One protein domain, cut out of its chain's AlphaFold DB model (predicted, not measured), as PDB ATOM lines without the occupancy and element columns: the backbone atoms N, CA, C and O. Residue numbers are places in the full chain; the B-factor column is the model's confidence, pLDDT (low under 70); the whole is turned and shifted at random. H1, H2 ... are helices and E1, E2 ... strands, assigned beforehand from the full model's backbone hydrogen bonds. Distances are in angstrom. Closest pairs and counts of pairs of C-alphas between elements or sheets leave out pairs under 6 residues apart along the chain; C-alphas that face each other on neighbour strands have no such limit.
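Overview. This is residues 2 to 97 of the 169 residues of an uncharacterized protein of Anaerolineales bacterium (UniProt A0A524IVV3). A long, twisted sheet makes a rod, the long hairpin E3-E4 with the shorter hairpin E1-E2 beside E3. Short helices H1 and H2 lie near the end where E3 begins. The printed part has 96 residues, with E1, E2, H1, H2, E3, E4 along the chain; the class is mixed, and the mixed sheet runs E2, E1, E3, E4. It is loose, radius of gyration of the C-alphas 17.8 A, spanning 59 by 27 by 20 A.

Arrangement. E1, residues 4 to 12, is antiparallel to E2, residues 24 to 27; N 10 and O 26 are 2.8 A apart. H1, residues 34 to 41, is on the sheet, height 7.6 A; H2, residues 45 to 49, is not on it. E3, residues 55 to 68, is parallel to E1, with N 6 and O 60 2.9 A apart, and antiparallel to E4, residues 79 to 95, with N 57 and O 93 2.8 A apart. Within hydrogen-bond range are 1 of 4 O i to N i+4 pairs in H1 and 0 of 1 in H2, and 4 of 5 and 1 of 2 O i to N i+3 pairs.

Along the chain. E1 begins at C-alpha 4 (42.534, -36.752, 34.554). E3 measures 36.7 A and E4 37.2 A, ending at C-alpha 95 (50.613, -44.144, 44.042).

Size, cuts and confidence. The printed part has no cut. The E1 to E2 link is long. Residues 72 to 75 have pLDDT under 70.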
ATOM      1  N   HIS A   2      47.209 -32.312  37.846       85.56
ATOM      2  CA  HIS A   2      45.791 -32.023  37.653       85.56
ATOM      3  C   HIS A   2      44.975 -33.321  37.534       85.56
ATOM      4  O   HIS A   2      45.528 -34.346  37.133       85.56
ATOM      5  N   PRO A   3      43.663 -33.293  37.838       92.06
ATOM      6  CA  PRO A   3      42.787 -34.433  37.590       92.06
ATOM      7  C   PRO A   3      42.799 -34.872  36.122       92.06
ATOM      8  O   PRO A   3      42.915 -34.050  35.203       92.06
ATOM      9  N   ILE A   4      42.620 -36.172  35.894       95.62
ATOM     10  CA  ILE A   4      42.534 -36.752  34.554       95.62
ATOM     11  C   ILE A   4      41.060 -36.858  34.159       95.62
ATOM     12  O   ILE A   4      40.317 -37.722  34.627       95.62
ATOM     13  N   ALA A   5      40.639 -35.991  33.240       95.44
ATOM     14  CA  ALA A   5      39.283 -36.012  32.703       95.44
ATOM     15  C   ALA A   5      39.087 -37.197  31.738       95.44
ATOM     16  O   ALA A   5      39.404 -37.097  30.546       95.44
ATOM     17  N   LEU A   6      38.515 -38.303  32.227       95.25
ATOM     18  CA  LEU A   6      38.189 -39.492  31.423       95.25
ATOM     19  C   LEU A   6      37.185 -39.165  30.311       95.25
ATOM     20  O   LEU A   6      37.245 -39.701  29.200       95.25
ATOM     21  N   ALA A   7      36.268 -38.240  30.591       95.44
ATOM     22  CA  ALA A   7      35.386 -37.673  29.588       95.44
ATOM     23  C   ALA A   7      35.187 -36.178  29.809       95.44
ATOM     24  O   ALA A   7      35.045 -35.695  30.931       95.44
ATOM     25  N   ARG A   8      35.114 -35.454  28.692       95.56
ATOM     26  CA  ARG A   8      34.798 -34.032  28.670       95.56
ATOM     27  C   ARG A   8      33.682 -33.752  27.682       95.56
ATOM     28  O   ARG A   8      33.724 -34.257  26.558       95.56
ATOM     29  N   TRP A   9      32.735 -32.906  28.058       97.00
ATOM     30  CA  TRP A   9      31.747 -32.341  27.144       97.00
ATOM     31  C   TRP A   9      32.119 -30.904  26.814       97.00
ATOM     32  O   TRP A   9      32.550 -30.153  27.678       97.00
ATOM     33  N   ILE A  10      31.990 -30.525  25.547       95.81
ATOM     34  CA  ILE A  10      32.137 -29.136  25.116       95.81
ATOM     35  C   ILE A  10      30.738 -28.545  25.066       95.81
ATOM     36  O   ILE A  10      29.906 -29.012  24.280       95.81
ATOM     37  N   VAL A  11      30.515 -27.525  25.888       96.69
ATOM     38  CA  VAL A  11      29.264 -26.773  25.944       96.69
ATOM     39  C   VAL A  11      29.491 -25.423  25.284       96.69
ATOM     40  O   VAL A  11      30.426 -24.692  25.613       96.69
ATOM     41  N   LYS A  12      28.641 -25.104  24.316       94.62
ATOM     42  CA  LYS A  12      28.582 -23.793  23.683       94.62
ATOM     43  C   LYS A  12      27.192 -23.228  23.944       94.62
ATOM     44  O   LYS A  12      26.236 -23.812  23.430       94.62
ATOM     45  N   PRO A  13      27.061 -22.149  24.723       93.88
ATOM     46  CA  PRO A  13      25.816 -21.403  24.836       93.88
ATOM     47  C   PRO A  13      25.357 -20.883  23.468       93.88
ATOM     48  O   PRO A  13      26.136 -20.862  22.511       93.88
ATOM     49  N   ALA A  14      24.099 -20.453  23.378       92.88
ATOM     50  CA  ALA A  14      23.657 -19.661  22.235       92.88
ATOM     51  C   ALA A  14      24.525 -18.397  22.127       92.88
ATOM     52  O   ALA A  14      24.950 -17.834  23.141       92.88
ATOM     53  N   LYS A  15      24.834 -17.976  20.901       89.56
ATOM     54  CA  LYS A  15      25.553 -16.718  20.694       89.56
ATOM     55  C   LYS A  15      24.659 -15.545  21.133       89.56
ATOM     56  O   LYS A  15      23.487 -15.554  20.766       89.56
ATOM     57  N   PRO A  16      25.197 -14.541  21.847       84.50
ATOM     58  CA  PRO A  16      24.408 -13.403  22.321       84.50
ATOM     59  C   PRO A  16      23.679 -12.641  21.202       84.50
ATOM     60  O   PRO A  16      22.526 -12.268  21.379       84.50
ATOM     61  N   ASP A  17      24.322 -12.483  20.039       84.31
ATOM     62  CA  ASP A  17      23.852 -11.614  18.945       84.31
ATOM     63  C   ASP A  17      23.237 -12.378  17.754       84.31
ATOM     64  O   ASP A  17      23.080 -11.834  16.664       84.31
ATOM     65  N   ASP A  18      22.916 -13.663  17.925       85.88
ATOM     66  CA  ASP A  18      22.331 -14.508  16.874       85.88
ATOM     67  C   ASP A  18      21.110 -15.255  17.439       85.88
ATOM     68  O   ASP A  18      21.267 -16.311  18.059       85.88
ATOM     69  N   PRO A  19      19.886 -14.731  17.228       84.44
ATOM     70  CA  PRO A  19      18.648 -15.307  17.763       84.44
ATOM     71  C   PRO A  19      18.341 -16.722  17.255       84.44
ATOM     72  O   PRO A  19      17.588 -17.459  17.889       84.44
ATOM     73  N   ALA A  20      18.906 -17.117  16.107       89.19
ATOM     74  CA  ALA A  20      18.766 -18.467  15.568       89.19
ATOM     75  C   ALA A  20      19.777 -19.449  16.190       89.19
ATOM     76  O   ALA A  20      19.655 -20.669  16.025       89.19
ATOM     77  N   SER A  21      20.778 -18.937  16.913       89.81
ATOM     78  CA  SER A  21      21.796 -19.732  17.582       89.81
ATOM     79  C   SER A  21      21.197 -20.547  18.723       89.81
ATOM     80  O   SER A  21      20.535 -20.027  19.616       89.81
ATOM     81  N   LYS A  22      21.483 -21.850  18.733       92.75
ATOM     82  CA  LYS A  22      21.076 -22.757  19.810       92.75
ATOM     83  C   LYS A  22      22.285 -23.195  20.614       92.75
ATOM     84  O   LYS A  22      23.369 -23.407  20.064       92.75
ATOM     85  N   ALA A  23      22.079 -23.386  21.914       94.31
ATOM     86  CA  ALA A  23      23.081 -24.016  22.754       94.31
ATOM     87  C   ALA A  23      23.366 -25.440  22.251       94.31
ATOM     88  O   ALA A  23      22.464 -26.168  21.836       94.31
ATOM     89  N   THR A  24      24.632 -25.842  22.290       95.56
ATOM     90  CA  THR A  24      25.056 -27.188  21.903       95.56
ATOM     91  C   THR A  24      25.909 -27.806  22.992       95.56
ATOM     92  O   THR A  24      26.729 -27.141  23.627       95.56
ATOM     93  N   ARG A  25      25.742 -29.112  23.172       96.00
ATOM     94  CA  ARG A  25      26.548 -29.928  24.069       96.00
ATOM     95  C   ARG A  25      26.950 -31.188  23.332       96.00
ATOM     96  O   ARG A  25      26.099 -31.916  22.832       96.00
ATOM     97  N   ARG A  26      28.250 -31.460  23.261       95.75
ATOM     98  CA  ARG A  26      28.760 -32.689  22.643       95.75
ATOM     99  C   ARG A  26      29.920 -33.261  23.428       95.75
ATOM    100  O   ARG A  26      30.703 -32.515  24.011       95.75
ATOM    101  N   LYS A  27      30.085 -34.580  23.376       95.31
ATOM    102  CA  LYS A  27      31.269 -35.233  23.931       95.31
ATOM    103  C   LYS A  27      32.511 -34.837  23.118       95.31
ATOM    104  O   LYS A  27      32.466 -34.710  21.890       95.31
ATOM    105  N   SER A  28      33.615 -34.578  23.807       92.25
ATOM    106  CA  SER A  28      34.928 -34.394  23.198       92.25
ATOM    107  C   SER A  28      35.453 -35.746  22.702       92.25
ATOM    108  O   SER A  28      35.300 -36.739  23.412       92.25
ATOM    109  N   PRO A  29      36.100 -35.809  21.523       89.75
ATOM    110  CA  PRO A  29      36.780 -37.026  21.087       89.75
ATOM    111  C   PRO A  29      38.005 -37.345  21.957       89.75
ATOM    112  O   PRO A  29      38.372 -38.507  22.090       89.75
ATOM    113  N   ARG A  30      38.627 -36.327  22.575       84.44
ATOM    114  CA  ARG A  30      39.738 -36.524  23.512       84.44
ATOM    115  C   ARG A  30      39.218 -37.150  24.803       84.44
ATOM    116  O   ARG A  30      38.353 -36.559  25.452       84.44
ATOM    117  N   LYS A  31      39.809 -38.284  25.170       86.75
ATOM    118  CA  LYS A  31      39.616 -38.990  26.436       86.75
ATOM    119  C   LYS A  31      40.927 -38.934  27.211       86.75
ATOM    120  O   LYS A  31      41.975 -39.135  26.603       86.75
ATOM    121  N   GLY A  32      40.863 -38.591  28.491       90.81
ATOM    122  CA  GLY A  32      41.988 -38.814  29.389       90.81
ATOM    123  C   GLY A  32      42.144 -40.305  29.669       90.81
ATOM    124  O   GLY A  32      41.162 -41.050  29.616       90.81
ATOM    125  N   GLN A  33      43.365 -40.724  29.963       93.38
ATOM    126  CA  GLN A  33      43.690 -42.087  30.383       93.38
ATOM    127  C   GLN A  33      44.643 -42.061  31.583       93.38
ATOM    128  O   GLN A  33      45.378 -41.085  31.720       93.38
ATOM    129  N   PRO A  34      44.692 -43.115  32.417       94.44
ATOM    130  CA  PRO A  34      45.605 -43.188  33.563       94.44
ATOM    131  C   PRO A  34      47.057 -42.836  33.225       94.44
ATOM    132  O   PRO A  34      47.694 -42.048  33.920       94.44
ATOM    133  N   LEU A  35      47.546 -43.317  32.077       95.94
ATOM    134  CA  LEU A  35      48.899 -43.044  31.590       95.94
ATOM    135  C   LEU A  35      49.182 -41.563  31.301       95.94
ATOM    136  O   LEU A  35      50.345 -41.168  31.241       95.94
ATOM    137  N   ASP A  36      48.163 -40.709  31.157       95.50
ATOM    138  CA  ASP A  36      48.376 -39.268  31.000       95.50
ATOM    139  C   ASP A  36      49.038 -38.648  32.239       95.50
ATOM    140  O   ASP A  36      49.587 -37.553  32.135       95.50
ATOM    141  N   ILE A  37      49.080 -39.346  33.382       95.44
ATOM    142  CA  ILE A  37      49.838 -38.909  34.557       95.44
ATOM    143  C   ILE A  37      51.325 -38.681  34.235       95.44
ATOM    144  O   ILE A  37      51.920 -37.684  34.657       95.44
ATOM    145  N   PHE A  38      51.915 -39.523  33.380       96.00
ATOM    146  CA  PHE A  38      53.297 -39.369  32.922       96.00
ATOM    147  C   PHE A  38      53.498 -38.079  32.120       96.00
ATOM    148  O   PHE A  38      54.626 -37.628  31.909       96.00
ATOM    149  N   ALA A  39      52.408 -37.423  31.706       93.94
ATOM    150  CA  ALA A  39      52.475 -36.106  31.115       93.94
ATOM    151  C   ALA A  39      52.833 -34.979  32.101       93.94
ATOM    152  O   ALA A  39      53.138 -33.867  31.667       93.94
ATOM    153  N   GLU A  40      52.837 -35.246  33.395       93.31
ATOM    154  CA  GLU A  40      53.275 -34.304  34.420       93.31
ATOM    155  C   GLU A  40      54.476 -34.857  35.194       93.31
ATOM    156  O   GLU A  40      55.430 -34.115  35.436       93.31
ATOM    157  N   LEU A  41      54.504 -36.173  35.454       94.00
ATOM    158  CA  LEU A  41      55.566 -36.834  36.231       94.00
ATOM    159  C   LEU A  41      56.979 -36.614  35.704       94.00
ATOM    160  O   LEU A  41      57.915 -36.611  36.492       94.00
ATOM    161  N   VAL A  42      57.162 -36.394  34.399       94.75
ATOM    162  CA  VAL A  42      58.500 -36.116  33.838       94.75
ATOM    163  C   VAL A  42      59.187 -34.896  34.449       94.75
ATOM    164  O   VAL A  42      60.388 -34.748  34.269       94.75
ATOM    165  N   SER A  43      58.451 -34.011  35.126       93.62
ATOM    166  CA  SER A  43      59.039 -32.853  35.801       93.62
ATOM    167  C   SER A  43      59.671 -33.185  37.158       93.62
ATOM    168  O   SER A  43      60.478 -32.399  37.642       93.62
ATOM    169  N   PHE A  44      59.358 -34.341  37.754       92.88
ATOM    170  CA  PHE A  44      59.884 -34.764  39.058       92.88
ATOM    171  C   PHE A  44      59.908 -36.299  39.248       92.88
ATOM    172  O   PHE A  44      59.527 -36.792  40.310       92.88
ATOM    173  N   PRO A  45      60.374 -37.102  38.272       91.81
ATOM    174  CA  PRO A  45      60.273 -38.561  38.363       91.81
ATOM    175  C   PRO A  45      61.069 -39.153  39.534       91.81
ATOM    176  O   PRO A  45      60.660 -40.163  40.091       91.81
ATOM    177  N   ALA A  46      62.162 -38.505  39.946       89.94
ATOM    178  CA  ALA A  46      62.990 -38.946  41.069       89.94
ATOM    179  C   ALA A  46      62.325 -38.760  42.448       89.94
ATOM    180  O   ALA A  46      62.753 -39.388  43.409       89.94
ATOM    181  N   LEU A  47      61.284 -37.919  42.568       91.38
ATOM    182  CA  LEU A  47      60.584 -37.724  43.847       91.38
ATOM    183  C   LEU A  47      59.670 -38.900  44.210       91.38
ATOM    184  O   LEU A  47      59.298 -39.027  45.371       91.38
ATOM    185  N   ILE A  48      59.313 -39.746  43.240       89.88
ATOM    186  CA  ILE A  48      58.355 -40.841  43.437       89.88
ATOM    187  C   ILE A  48      58.870 -41.916  44.405       89.88
ATOM    188  O   ILE A  48      58.066 -42.505  45.115       89.88
ATOM    189  N   ASP A  49      60.184 -42.128  44.487       84.75
ATOM    190  CA  ASP A  49      60.772 -43.114  45.408       84.75
ATOM    191  C   ASP A  49      61.028 -42.544  46.819       84.75
ATOM    192  O   ASP A  49      61.636 -43.201  47.666       84.75
ATOM    193  N   ASN A  50      60.579 -41.315  47.103       90.38
ATOM    194  CA  ASN A  50      60.652 -40.755  48.447       90.38
ATOM    195  C   ASN A  50      59.506 -41.316  49.315       90.38
ATOM    196  O   ASN A  50      58.345 -41.121  48.963       90.38
ATOM    197  N   PRO A  51      59.786 -41.923  50.485       88.75
ATOM    198  CA  PRO A  51      58.759 -42.539  51.334       88.75
ATOM    199  C   PRO A  51      57.724 -41.551  51.895       88.75
ATOM    200  O   PRO A  51      56.659 -41.963  52.340       88.75
ATOM    201  N   ASN A  52      58.025 -40.249  51.883       93.88
ATOM    202  CA  ASN A  52      57.119 -39.188  52.325       93.88
ATOM    203  C   ASN A  52      56.384 -38.514  51.157       93.88
ATOM    204  O   ASN A  52      55.778 -37.456  51.333       93.88
ATOM    205  N   PHE A  53      56.473 -39.080  49.955       92.94
ATOM    206  CA  PHE A  53      55.832 -38.554  48.764       92.94
ATOM    207  C   PHE A  53      54.759 -39.527  48.273       92.94
ATOM    208  O   PHE A  53      54.952 -40.734  48.200       92.94
ATOM    209  N   THR A  54      53.581 -39.002  47.962       93.44
ATOM    210  CA  THR A  54      52.449 -39.794  47.477       93.44
ATOM    211  C   THR A  54      51.696 -38.977  46.450       93.44
ATOM    212  O   THR A  54      51.515 -37.767  46.604       93.44
ATOM    213  N   ILE A  55      51.252 -39.642  45.390       94.56
ATOM    214  CA  ILE A  55      50.455 -39.037  44.335       94.56
ATOM    215  C   ILE A  55      49.076 -39.668  44.351       94.56
ATOM    216  O   ILE A  55      48.920 -40.858  44.102       94.56
ATOM    217  N   GLU A  56      48.062 -38.845  44.572       95.50
ATOM    218  CA  GLU A  56      46.672 -39.224  44.370       95.50
ATOM    219  C   GLU A  56      46.165 -38.614  43.061       95.50
ATOM    220  O   GLU A  56      46.211 -37.398  42.850       95.50
ATOM    221  N   VAL A  57      45.696 -39.471  42.158       95.81
ATOM    222  CA  VAL A  57      45.099 -39.076  40.884       95.81
ATOM    223  C   VAL A  57      43.596 -39.213  40.984       95.81
ATOM    224  O   VAL A  57      43.079 -40.292  41.259       95.81
ATOM    225  N   LEU A  58      42.898 -38.119  40.695       96.56
ATOM    226  CA  LEU A  58      41.449 -38.118  40.559       96.56
ATOM    227  C   LEU A  58      41.063 -38.266  39.091       96.56
ATOM    228  O   LEU A  58      41.543 -37.520  38.228       96.56
ATOM    229  N   TYR A  59      40.149 -39.190  38.827       96.88
ATOM    230  CA  TYR A  59      39.546 -39.393  37.523       96.88
ATOM    231  C   TYR A  59      38.192 -38.703  37.473       96.88
ATOM    232  O   TYR A  59      37.316 -38.971  38.291       96.88
ATOM    233  N   THR A  60      38.004 -37.800  36.515       97.00
ATOM    234  CA  THR A  60      36.837 -36.908  36.504       97.00
ATOM    235  C   THR A  60      36.037 -36.987  35.213       97.00
ATOM    236  O   THR A  60      36.508 -37.404  34.145       97.00
ATOM    237  N   ARG A  61      34.791 -36.532  35.308       97.12
ATOM    238  CA  ARG A  61      33.974 -36.105  34.174       97.12
ATOM    239  C   ARG A  61      33.744 -34.610  34.291       97.12
ATOM    240  O   ARG A  61      33.413 -34.111  35.361       97.12
ATOM    241  N   GLU A  62      33.917 -33.895  33.186       96.81
ATOM    242  CA  GLU A  62      33.912 -32.429  33.194       96.81
ATOM    243  C   GLU A  62      33.146 -31.844  32.010       96.81
ATOM    244  O   GLU A  62      33.104 -32.419  30.918       96.81
ATOM    245  N   GLU A  63      32.641 -30.629  32.177       97.00
ATOM    246  CA  GLU A  63      32.228 -29.774  31.070       97.00
ATOM    247  C   GLU A  63      33.244 -28.665  30.859       97.00
ATOM    248  O   GLU A  63      33.711 -28.040  31.802       97.00
ATOM    249  N   GLU A  64      33.585 -28.407  29.604       96.06
ATOM    250  CA  GLU A  64      34.290 -27.206  29.183       96.06
ATOM    251  C   GLU A  64      33.269 -26.276  28.540       96.06
ATOM    252  O   GLU A  64      32.838 -26.497  27.399       96.06
ATOM    253  N   VAL A  65      32.885 -25.245  29.286       95.94
ATOM    254  CA  VAL A  65      31.986 -24.206  28.801       95.94
ATOM    255  C   VAL A  65      32.803 -23.213  27.993       95.94
ATOM    256  O   VAL A  65      33.903 -22.799  28.374       95.94
ATOM    257  N   ARG A  66      32.286 -22.863  26.821       93.44
ATOM    258  CA  ARG A  66      32.924 -21.913  25.920       93.44
ATOM    259  C   ARG A  66      32.119 -20.642  25.832       93.44
ATOM    260  O   ARG A  66      30.898 -20.686  25.789       93.44
ATOM    261  N   LYS A  67      32.823 -19.532  25.675       91.69
ATOM    262  CA  LYS A  67      32.228 -18.263  25.281       91.69
ATOM    263  C   LYS A  67      32.544 -17.955  23.831       91.69
ATOM    264  O   LYS A  67      33.609 -18.327  23.316       91.69
ATOM    265  N   TRP A  68      31.589 -17.304  23.187       89.62
ATOM    266  CA  TRP A  68      31.830 -16.665  21.910       89.62
ATOM    267  C   TRP A  68      32.621 -15.379  22.157       89.62
ATOM    268  O   TRP A  68      32.262 -14.581  23.016       89.62
ATOM    269  N   ASP A  69      33.718 -15.216  21.434       85.19
ATOM    270  CA  ASP A  69      34.554 -14.025  21.424       85.19
ATOM    271  C   ASP A  69      34.915 -13.738  19.969       85.19
ATOM    272  O   ASP A  69      35.756 -14.416  19.365       85.19
ATOM    273  N   GLU A  70      34.240 -12.737  19.410       73.69
ATOM    274  CA  GLU A  70      34.388 -12.331  18.020       73.69
ATOM    275  C   GLU A  70      35.836 -11.919  17.707       73.69
ATOM    276  O   GLU A  70      36.333 -12.206  16.627       73.69
ATOM    277  N   LYS A  71      36.591 -11.373  18.669       74.44
ATOM    278  CA  LYS A  71      37.964 -10.887  18.447       74.44
ATOM    279  C   LYS A  71      39.003 -12.014  18.378       74.44
ATOM    280  O   LYS A  71      40.097 -11.827  17.844       74.44
ATOM    281  N   ARG A  72      38.695 -13.219  18.878       65.81
ATOM    282  CA  ARG A  72      39.599 -14.392  18.846       65.81
ATOM    283  C   ARG A  72      39.398 -15.196  17.558       65.81
ATOM    284  O   ARG A  72      38.901 -16.326  17.552       65.81
ATOM    285  N   MET A  73      39.792 -14.585  16.442       61.75
ATOM    286  CA  MET A  73      39.102 -14.805  15.168       61.75
ATOM    287  C   MET A  73      39.589 -15.964  14.280       61.75
ATOM    288  O   MET A  73      38.763 -16.529  13.575       61.75
ATOM    289  N   TRP A  74      40.848 -16.426  14.299       59.62
ATOM    290  CA  TRP A  74      41.270 -17.335  13.208       59.62
ATOM    291  C   TRP A  74      41.231 -18.844  13.510       59.62
ATOM    292  O   TRP A  74      40.584 -19.610  12.799       59.62
ATOM    293  N   ARG A  75      41.881 -19.325  14.579       64.81
ATOM    294  CA  ARG A  75      42.093 -20.782  14.756       64.81
ATOM    295  C   ARG A  75      40.923 -21.549  15.377       64.81
ATOM    296  O   ARG A  75      40.841 -22.763  15.217       64.81
ATOM    297  N   ARG A  76      40.038 -20.882  16.126       70.25
ATOM    298  CA  ARG A  76      38.951 -21.541  16.885       70.25
ATOM    299  C   ARG A  76      37.549 -21.080  16.491       70.25
ATOM    300  O   ARG A  76      36.593 -21.414  17.192       70.25
ATOM    301  N   LYS A  77      37.428 -20.364  15.363       80.88
ATOM    302  CA  LYS A  77      36.162 -19.836  14.828       80.88
ATOM    303  C   LYS A  77      35.358 -19.096  15.909       80.88
ATOM    304  O   LYS A  77      34.230 -19.491  16.171       80.88
ATOM    305  N   GLY A  78      35.975 -18.149  16.618       85.75
ATOM    306  CA  GLY A  78      35.310 -17.330  17.642       85.75
ATOM    307  C   GLY A  78      34.949 -18.024  18.964       85.75
ATOM    308  O   GLY A  78      34.343 -17.396  19.817       85.75
ATOM    309  N   TRP A  79      35.303 -19.297  19.193       88.50
ATOM    310  CA  TRP A  79      35.033 -19.972  20.475       88.50
ATOM    311  C   TRP A  79      36.283 -20.085  21.351       88.50
ATOM    312  O   TRP A  79      37.264 -20.736  20.973       88.50
ATOM    313  N   ALA A  80      36.213 -19.552  22.568       89.75
ATOM    314  CA  ALA A  80      37.239 -19.704  23.596       89.75
ATOM    315  C   ALA A  80      36.693 -20.470  24.805       89.75
ATOM    316  O   ALA A  80      35.509 -20.383  25.113       89.75
ATOM    317  N   THR A  81      37.551 -21.230  25.485       91.19
ATOM    318  CA  THR A  81      37.217 -21.800  26.797       91.19
ATOM    319  C   THR A  81      36.977 -20.660  27.778       91.19
ATOM    320  O   THR A  81      37.780 -19.726  27.820       91.19
ATOM    321  N   ASP A  82      35.876 -20.735  28.518       93.88
ATOM    322  CA  ASP A  82      35.528 -19.768  29.552       93.88
ATOM    323  C   ASP A  82      35.875 -20.337  30.927       93.88
ATOM    324  O   ASP A  82      36.834 -19.903  31.558       93.88
ATOM    325  N   TYR A  83      35.193 -21.412  31.316       94.88
ATOM    326  CA  TYR A  83      35.463 -22.158  32.538       94.88
ATOM    327  C   TYR A  83      35.210 -23.652  32.331       94.88
ATOM    328  O   TYR A  83      34.742 -24.101  31.277       94.88
ATOM    329  N   LYS A  84      35.567 -24.437  33.348       94.81
ATOM    330  CA  LYS A  84      35.241 -25.856  33.417       94.81
ATOM    331  C   LYS A  84      34.384 -26.124  34.640       94.81
ATOM    332  O   LYS A  84      34.638 -25.547  35.692       94.81
ATOM    333  N   THR A  85      33.438 -27.036  34.494       96.44
ATOM    334  CA  THR A  85      32.610 -27.523  35.594       96.44
ATOM    335  C   THR A  85      32.925 -28.989  35.824       96.44
ATOM    336  O   THR A  85      32.874 -29.790  34.889       96.44
ATOM    337  N   LEU A  86      33.265 -29.340  37.062       96.88
ATOM    338  CA  LEU A  86      33.372 -30.730  37.482       96.88
ATOM    339  C   LEU A  86      31.960 -31.314  37.564       96.88
ATOM    340  O   LEU A  86      31.121 -30.783  38.283       96.88
ATOM    341  N   LEU A  87      31.700 -32.380  36.812       97.00
ATOM    342  CA  LEU A  87      30.432 -33.103  36.891       97.00
ATOM    343  C   LEU A  87      30.489 -34.194  37.954       97.00
ATOM    344  O   LEU A  87      29.534 -34.382  38.696       97.00
ATOM    345  N   GLU A  88      31.591 -34.940  37.987       97.31
ATOM    346  CA  GLU A  88      31.723 -36.144  38.804       97.31
ATOM    347  C   GLU A  88      33.205 -36.463  39.026       97.31
ATOM    348  O   GLU A  88      34.010 -36.359  38.091       97.31
ATOM    349  N   VAL A  89      33.549 -36.890  40.243       97.31
ATOM    350  CA  VAL A  89      34.776 -37.647  40.515       97.31
ATOM    351  C   VAL A  89      34.403 -39.116  40.390       97.31
ATOM    352  O   VAL A  89      33.636 -39.630  41.197       97.31
ATOM    353  N   VAL A  90      34.874 -39.749  39.323       96.81
ATOM    354  CA  VAL A  90      34.503 -41.117  38.952       96.81
ATOM    355  C   VAL A  90      35.262 -42.126  39.797       96.81
ATOM    356  O   VAL A  90      34.696 -43.137  40.193       96.81
ATOM    357  N   ASP A  91      36.547 -41.869  40.024       95.69
ATOM    358  CA  ASP A  91      37.427 -42.785  40.735       95.69
ATOM    359  C   ASP A  91      38.684 -42.049  41.222       95.69
ATOM    360  O   ASP A  91      38.963 -40.916  40.801       95.69
ATOM    361  N   ARG A  92      39.449 -42.699  42.097       95.62
ATOM    362  CA  ARG A  92      40.752 -42.235  42.571       95.62
ATOM    363  C   ARG A  92      41.761 -43.375  42.570       95.62
ATOM    364  O   ARG A  92      41.432 -44.505  42.909       95.62
ATOM    365  N   GLN A  93      43.012 -43.052  42.277       95.50
ATOM    366  CA  GLN A  93      44.115 -43.998  42.387       95.50
ATOM    367  C   GLN A  93      45.291 -43.350  43.103       95.50
ATOM    368  O   GLN A  93      45.687 -42.231  42.773       95.50
ATOM    369  N   VAL A  94      45.825 -44.053  44.097       95.62
ATOM    370  CA  VAL A  94      46.937 -43.592  44.927       95.62
ATOM    371  C   VAL A  94      48.193 -44.357  44.527       95.62
ATOM    372  O   VAL A  94      48.159 -45.580  44.424       95.62
ATOM    373  N   PHE A  95      49.282 -43.625  44.323       94.88
ATOM    374  CA  PHE A  95      50.613 -44.144  44.042       94.88
ATOM    375  C   PHE A  95      51.558 -43.658  45.135       94.88
ATOM    376  O   PHE A  95      51.746 -42.453  45.324       94.88
ATOM    377  N   THR A  96      52.130 -44.601  45.866       92.94
ATOM    378  CA  THR A  96      53.023 -44.374  47.007       92.94
ATOM    379  C   THR A  96      54.491 -44.582  46.657       92.94
ATOM    380  O   THR A  96      55.362 -44.124  47.385       92.94
ATOM    381  N   ASN A  97      54.774 -45.274  45.553       90.81
ATOM    382  CA  ASN A  97      56.124 -45.574  45.088       90.81
ATOM    383  C   ASN A  97      56.138 -45.818  43.566       90.81
ATOM    384  O   ASN A  97      55.088 -45.860  42.918       90.81
TER     385      ASN A  97